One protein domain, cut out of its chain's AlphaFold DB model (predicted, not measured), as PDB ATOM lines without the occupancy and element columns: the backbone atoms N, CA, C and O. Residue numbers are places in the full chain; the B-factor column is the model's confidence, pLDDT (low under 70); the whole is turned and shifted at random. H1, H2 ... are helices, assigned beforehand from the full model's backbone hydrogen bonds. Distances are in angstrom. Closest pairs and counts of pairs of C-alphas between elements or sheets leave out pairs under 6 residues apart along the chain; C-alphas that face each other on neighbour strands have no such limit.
ATOM      1  N   ASN A 124     238.412 307.290 161.019       73.94
ATOM      2  CA  ASN A 124     238.153 308.653 161.441       73.94
ATOM      3  C   ASN A 124     238.794 309.639 160.453       73.94
ATOM      4  O   ASN A 124     239.997 309.561 160.197       73.94
ATOM      5  N   SER A 125     238.018 310.597 159.950       68.31
ATOM      6  CA  SER A 125     238.539 311.731 159.179       68.31
ATOM      7  C   SER A 125     239.288 312.738 160.063       68.31
ATOM      8  O   SER A 125     239.986 313.610 159.558       68.31
ATOM      9  N   GLY A 126     239.182 312.609 161.391       64.31
ATOM     10  CA  GLY A 126     240.073 313.245 162.357       64.31
ATOM     11  C   GLY A 126     239.867 314.746 162.544       64.31
ATOM     12  O   GLY A 126     240.639 315.354 163.272       64.31
ATOM     13  N   HIS A 127     238.861 315.355 161.920       69.06
ATOM     14  CA  HIS A 127     238.580 316.782 162.079       69.06
ATOM     15  C   HIS A 127     237.683 317.056 163.298       69.06
ATOM     16  O   HIS A 127     237.915 318.016 164.027       69.06
ATOM     17  N   GLU A 128     236.730 316.166 163.600       67.81
ATOM     18  CA  GLU A 128     235.813 316.348 164.734       67.81
ATOM     19  C   GLU A 128     236.505 316.314 166.106       67.81
ATOM     20  O   GLU A 128     236.058 316.972 167.046       67.81
ATOM     21  N   ILE A 129     237.613 315.574 166.240       71.00
ATOM     22  CA  ILE A 129     238.350 315.489 167.511       71.00
ATOM     23  C   ILE A 129     238.953 316.837 167.913       71.00
ATOM     24  O   ILE A 129     239.030 317.133 169.106       71.00
ATOM     25  N   TRP A 130     239.319 317.685 166.948       76.00
ATOM     26  CA  TRP A 130     239.910 318.990 167.236       76.00
ATOM     27  C   TRP A 130     238.929 319.936 167.933       76.00
ATOM     28  O   TRP A 130     239.353 320.688 168.806       76.00
ATOM     29  N   PHE A 131     237.620 319.829 167.666       68.75
ATOM     30  CA  PHE A 131     236.603 320.619 168.375       68.75
ATOM     31  C   PHE A 131     236.498 320.282 169.866       68.75
ATOM     32  O   PHE A 131     236.017 321.103 170.639       68.75
ATOM     33  N   VAL A 132     236.946 319.097 170.287       70.25
ATOM     34  CA  VAL A 132     236.975 318.701 171.705       70.25
ATOM     35  C   VAL A 132     238.360 318.939 172.304       70.25
ATOM     36  O   VAL A 132     238.485 319.436 173.422       70.25
ATOM     37  N   LEU A 133     239.406 318.603 171.552       73.25
ATOM     38  CA  LEU A 133     240.779 318.619 172.037       73.25
ATOM     39  C   LEU A 133     241.326 320.041 172.197       73.25
ATOM     40  O   LEU A 133     242.004 320.310 173.184       73.25
ATOM     41  N   VAL A 134     241.002 320.963 171.280       77.94
ATOM     42  CA  VAL A 134     241.478 322.353 171.358       77.94
ATOM     43  C   VAL A 134     240.910 323.078 172.587       77.94
ATOM     44  O   VAL A 134     241.713 323.589 173.367       77.94
ATOM     45  N   PRO A 135     239.588 323.081 172.859       73.44
ATOM     46  CA  PRO A 135     239.063 323.694 174.080       73.44
ATOM     47  C   PRO A 135     239.610 323.051 175.359       73.44
ATOM     48  O   PRO A 135     239.968 323.764 176.292       73.44
ATOM     49  N   ALA A 136     239.739 321.720 175.395       68.88
ATOM     50  CA  ALA A 136     240.310 321.019 176.546       68.88
ATOM     51  C   ALA A 136     241.775 321.416 176.802       68.88
ATOM     52  O   ALA A 136     242.171 321.590 177.954       68.88
ATOM     53  N   MET A 137     242.567 321.610 175.742       77.50
ATOM     54  CA  MET A 137     243.938 322.113 175.841       77.50
ATOM     55  C   MET A 137     244.000 323.554 176.324       77.50
ATOM     56  O   MET A 137     244.796 323.851 177.208       77.50
ATOM     57  N   LEU A 138     243.146 324.439 175.807       78.00
ATOM     58  CA  LEU A 138     243.095 325.831 176.258       78.00
ATOM     59  C   LEU A 138     242.730 325.930 177.743       78.00
ATOM     60  O   LEU A 138     243.374 326.670 178.483       78.00
ATOM     61  N   VAL A 139     241.756 325.135 178.197       75.44
ATOM     62  CA  VAL A 139     241.382 325.044 179.615       75.44
ATOM     63  C   VAL A 139     242.529 324.478 180.454       75.44
ATOM     64  O   VAL A 139     242.827 325.023 181.513       75.44
ATOM     65  N   GLY A 140     243.206 323.427 179.981       72.25
ATOM     66  CA  GLY A 140     244.360 322.844 180.671       72.25
ATOM     67  C   GLY A 140     245.526 323.822 180.813       72.25
ATOM     68  O   GLY A 140     246.052 323.993 181.909       72.25
ATOM     69  N   VAL A 141     245.882 324.527 179.735       84.06
ATOM     70  CA  VAL A 141     246.920 325.570 179.747       84.06
ATOM     71  C   VAL A 141     246.524 326.716 180.672       84.06
ATOM     72  O   VAL A 141     247.341 327.150 181.479       84.06
ATOM     73  N   PHE A 142     245.269 327.169 180.622       82.25
ATOM     74  CA  PHE A 142     244.760 328.189 181.538       82.25
ATOM     75  C   PHE A 142     244.886 327.754 183.001       82.25
ATOM     76  O   PHE A 142     245.367 328.525 183.824       82.25
ATOM     77  N   LEU A 143     244.514 326.513 183.328       70.00
ATOM     78  CA  LEU A 143     244.651 325.951 184.674       70.00
ATOM     79  C   LEU A 143     246.111 325.889 185.131       70.00
ATOM     80  O   LEU A 143     246.397 326.270 186.262       70.00
ATOM     81  N   VAL A 144     247.033 325.473 184.260       79.62
ATOM     82  CA  VAL A 144     248.474 325.455 184.561       79.62
ATOM     83  C   VAL A 144     248.994 326.869 184.820       79.62
ATOM     84  O   VAL A 144     249.666 327.087 185.823       79.62
ATOM     85  N   VAL A 145     248.649 327.839 183.967       85.38
ATOM     86  CA  VAL A 145     249.065 329.245 184.120       85.38
ATOM     87  C   VAL A 145     248.475 329.859 185.387       85.38
ATOM     88  O   VAL A 145     249.186 330.529 186.130       85.38
ATOM     89  N   ARG A 146     247.192 329.609 185.678       82.69
ATOM     90  CA  ARG A 146     246.554 330.102 186.903       82.69
ATOM     91  C   ARG A 146     247.187 329.485 188.136       82.69
ATOM     92  O   ARG A 146     247.471 330.219 189.072       82.69
ATOM     93  N   LEU A 147     247.461 328.185 188.121       74.38
ATOM     94  CA  LEU A 147     248.105 327.500 189.237       74.38
ATOM     95  C   LEU A 147     249.544 327.991 189.454       74.38
ATOM     96  O   LEU A 147     249.951 328.167 190.593       74.38
ATOM     97  N   ALA A 148     250.277 328.281 188.376       86.12
ATOM     98  CA  ALA A 148     251.616 328.866 188.435       86.12
ATOM     99  C   ALA A 148     251.637 330.348 188.855       86.12
ATOM    100  O   ALA A 148     252.697 330.851 189.204       86.12
ATOM    101  N   SER A 149     250.497 331.049 188.810       87.94
ATOM    102  CA  SER A 149     250.390 332.455 189.229       87.94
ATOM    103  C   SER A 149     250.132 332.648 190.727       87.94
ATOM    104  O   SER A 149     250.051 333.786 191.177       87.94
ATOM    105  N   TYR A 150     249.949 331.561 191.482       86.56
ATOM    106  CA  TYR A 150     249.803 331.612 192.935       86.56
ATOM    107  C   TYR A 150     251.163 331.418 193.606       86.56
ATOM    108  O   TYR A 150     251.762 330.351 193.476       86.56
ATOM    109  N   ASP A 151     251.606 332.418 194.368       83.50
ATOM    110  CA  ASP A 151     252.905 332.402 195.056       83.50
ATOM    111  C   ASP A 151     253.005 331.311 196.142       83.50
ATOM    112  O   ASP A 151     254.089 330.796 196.411       83.50
ATOM    113  N   ASP A 152     251.870 330.895 196.715       87.81
ATOM    114  CA  ASP A 152     251.799 329.849 197.748       87.81
ATOM    115  C   ASP A 152     251.817 328.416 197.184       87.81
ATOM    116  O   ASP A 152     251.814 327.437 197.938       87.81
ATOM    117  N   VAL A 153     251.800 328.254 195.855       76.75
ATOM    118  CA  VAL A 153     251.729 326.938 195.213       76.75
ATOM    119  C   VAL A 153     253.127 326.469 194.798       76.75
ATOM    120  O   VAL A 153     253.811 327.145 194.029       76.75
ATOM    121  N   PRO A 154     253.569 325.270 195.224       86.50
ATOM    122  CA  PRO A 154     254.864 324.746 194.815       86.50
ATOM    123  C   PRO A 154     254.910 324.512 193.300       86.50
ATOM    124  O   PRO A 154     254.012 323.890 192.733       86.50
ATOM    125  N   VAL A 155     256.017 324.910 192.665       87.62
ATOM    126  CA  VAL A 155     256.271 324.813 191.209       87.62
ATOM    127  C   VAL A 155     256.026 323.405 190.634       87.62
ATOM    128  O   VAL A 155     255.661 323.245 189.471       87.62
ATOM    129  N   ILE A 156     256.171 322.363 191.456       80.56
ATOM    130  CA  ILE A 156     255.920 320.968 191.071       80.56
ATOM    131  C   ILE A 156     254.454 320.745 190.659       80.56
ATOM    132  O   ILE A 156     254.191 319.957 189.752       80.56
ATOM    133  N   ALA A 157     253.496 321.442 191.276       78.31
ATOM    134  CA  ALA A 157     252.070 321.255 191.011       78.31
ATOM    135  C   ALA A 157     251.653 321.642 189.571       78.31
ATOM    136  O   ALA A 157     251.078 320.790 188.885       78.31
ATOM    137  N   PRO A 158     251.962 322.847 189.042       73.50
ATOM    138  CA  PRO A 158     251.666 323.181 187.646       73.50
ATOM    139  C   PRO A 158     252.455 322.326 186.644       73.50
ATOM    140  O   PRO A 158     251.902 321.966 185.604       73.50
ATOM    141  N   ILE A 159     253.695 321.924 186.960       86.56
ATOM    142  CA  ILE A 159     254.475 320.996 186.117       86.56
ATOM    143  C   ILE A 159     253.779 319.630 186.032       86.56
ATOM    144  O   ILE A 159     253.594 319.098 184.937       86.56
ATOM    145  N   GLY A 160     253.355 319.075 187.169       76.25
ATOM    146  CA  GLY A 160     252.635 317.803 187.221       76.25
ATOM    147  C   GLY A 160     251.323 317.848 186.437       76.25
ATOM    148  O   GLY A 160     251.030 316.933 185.666       76.25
ATOM    149  N   LEU A 161     250.573 318.946 186.559       72.75
ATOM    150  CA  LEU A 161     249.336 319.153 185.807       72.75
ATOM    151  C   LEU A 161     249.594 319.234 184.293       72.75
ATOM    152  O   LEU A 161     248.891 318.587 183.516       72.75
ATOM    153  N   ALA A 162     250.627 319.966 183.870       79.25
ATOM    154  CA  ALA A 162     251.016 320.057 182.464       79.25
ATOM    155  C   ALA A 162     251.416 318.688 181.887       79.25
ATOM    156  O   ALA A 162     250.950 318.313 180.807       79.25
ATOM    157  N   LEU A 163     252.218 317.909 182.621       85.19
ATOM    158  CA  LEU A 163     252.610 316.554 182.223       85.19
ATOM    159  C   LEU A 163     251.408 315.607 182.140       85.19
ATOM    160  O   LEU A 163     251.317 314.822 181.198       85.19
ATOM    161  N   MET A 164     250.454 315.712 183.069       78.75
ATOM    162  CA  MET A 164     249.209 314.941 183.033       78.75
ATOM    163  C   MET A 164     248.383 315.261 181.778       78.75
ATOM    164  O   MET A 164     247.925 314.342 181.098       78.75
ATOM    165  N   PHE A 165     248.221 316.542 181.429       72.25
ATOM    166  CA  PHE A 165     247.521 316.951 180.205       72.25
ATOM    167  C   PHE A 165     248.245 316.477 178.938       72.25
ATOM    168  O   PHE A 165     247.600 315.961 178.022       72.25
ATOM    169  N   ALA A 166     249.575 316.590 178.898       79.94
ATOM    170  CA  ALA A 166     250.382 316.100 177.784       79.94
ATOM    171  C   ALA A 166     250.258 314.575 177.619       79.94
ATOM    172  O   ALA A 166     250.045 314.090 176.507       79.94
ATOM    173  N   ALA A 167     250.308 313.820 178.720       76.88
ATOM    174  CA  ALA A 167     250.113 312.373 178.717       76.88
ATOM    175  C   ALA A 167     248.693 311.987 178.272       76.88
ATOM    176  O   ALA A 167     248.531 311.076 177.457       76.88
ATOM    177  N   ALA A 168     247.666 312.704 178.741       73.25
ATOM    178  CA  ALA A 168     246.283 312.486 178.327       73.25
ATOM    179  C   ALA A 168     246.116 312.688 176.815       73.25
ATOM    180  O   ALA A 168     245.565 311.822 176.139       73.25
ATOM    181  N   VAL A 169     246.658 313.772 176.254       75.62
ATOM    182  CA  VAL A 169     246.639 314.022 174.802       75.62
ATOM    183  C   VAL A 169     247.428 312.966 174.035       75.62
ATOM    184  O   VAL A 169     246.921 312.425 173.049       75.62
ATOM    185  N   GLY A 170     248.621 312.619 174.523       78.00
ATOM    186  CA  GLY A 170     249.467 311.568 173.960       78.00
ATOM    187  C   GLY A 170     248.804 310.189 173.956       78.00
ATOM    188  O   GLY A 170     249.113 309.379 173.089       78.00
ATOM    189  N   CYS A 171     247.852 309.928 174.855       74.25
ATOM    190  CA  CYS A 171     247.055 308.699 174.862       74.25
ATOM    191  C   CYS A 171     245.787 308.806 174.000       74.25
ATOM    192  O   CYS A 171     245.455 307.876 173.260       74.25
ATOM    193  N   ILE A 172     245.068 309.931 174.079       72.31
ATOM    194  CA  ILE A 172     243.775 310.134 173.409       72.31
ATOM    195  C   ILE A 172     243.946 310.206 171.890       72.31
ATOM    196  O   ILE A 172     243.192 309.553 171.166       72.31
ATOM    197  N   ILE A 173     244.934 310.959 171.398       77.06
ATOM    198  CA  ILE A 173     245.140 311.156 169.957       77.06
ATOM    199  C   ILE A 173     245.388 309.809 169.250       77.06
ATOM    200  O   ILE A 173     244.599 309.454 168.369       77.06
ATOM    201  N   PRO A 174     246.389 308.990 169.633       78.00
ATOM    202  CA  PRO A 174     246.626 307.706 168.977       78.00
ATOM    203  C   PRO A 174     245.458 306.735 169.136       78.00
ATOM    204  O   PRO A 174     245.136 306.019 168.192       78.00
ATOM    205  N   SER A 175     244.808 306.727 170.306       73.25
ATOM    206  CA  SER A 175     243.612 305.921 170.570       73.25
ATOM    207  C   SER A 175     242.519 306.200 169.537       73.25
ATOM    208  O   SER A 175     242.004 305.276 168.911       73.25
ATOM    209  N   VAL A 176     242.235 307.475 169.265       71.19
ATOM    210  CA  VAL A 176     241.203 307.861 168.298       71.19
ATOM    211  C   VAL A 176     241.615 307.536 166.864       71.19
ATOM    212  O   VAL A 176     240.810 306.966 166.126       71.19
ATOM    213  N   TYR A 177     242.851 307.835 166.459       79.00
ATOM    214  CA  TYR A 177     243.312 307.568 165.087       79.00
ATOM    215  C   TYR A 177     243.510 306.079 164.776       79.00
ATOM    216  O   TYR A 177     243.495 305.692 163.607       79.00
ATOM    217  N   ARG A 178     243.658 305.226 165.796       81.44
ATOM    218  CA  ARG A 178     243.708 303.769 165.621       81.44
ATOM    219  C   ARG A 178     242.342 303.146 165.365       81.44
ATOM    220  O   ARG A 178     242.290 302.065 164.785       81.44
ATOM    221  N   THR A 179     241.252 303.800 165.765       82.19
ATOM    222  CA  THR A 179     239.919 303.214 165.602       82.19
ATOM    223  C   THR A 179     239.507 303.124 164.134       82.19
ATOM    224  O   THR A 179     239.575 304.102 163.388       82.19
TER     225      THR A 179
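Overview. This is residues 124 to 179 of the 351 residues of an uncharacterized protein of Micromonospora sp. (strain ATCC 39149 / NRRL 15099 / SCC 1413) (UniProt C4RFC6). Two long helices, H2 and H1, lie side by side in a helical hairpin, with the chain folding back at residues 149 to 155 at one end. The whole is a narrow rod, its C-alphas spanning 44 by 17 by 6 A. The printed part has 56 residues, with two named helices in the order H1, H2 and no named strand; the class is all helix. It is loose, with a radius of gyration of the C-alphas of 13.7 A.

Arrangement. H2, residues 156 to 178, and H1, residues 130 to 148, form a helical hairpin. They touch, and their closest C-alphas are those of Val 144 and Pro 158, 5.0 A apart. They run opposite ways at a shallow tilt of 10 degrees. O i to N i+4 pairs are within hydrogen-bond range in 18 of 19 cases in H2 and 14 of 15 in H1.

Along the chain. H2 measures 33.1 A from C-alpha 156 at (255.920, 320.968, 191.071) to C-alpha 178 at (243.708, 303.769, 165.621). H1 measures 26.2 A and begins with C-alpha 130 at (239.910, 318.990, 167.236).

Size, cuts and confidence. The C-alphas farthest apart, of Ser 125 and Asp 152, are 44.6 A apart. The printed part has no cut, and the link from H1 to H2 is short. The pLDDT is under 70 at residues 125 to 128, 131 and 136.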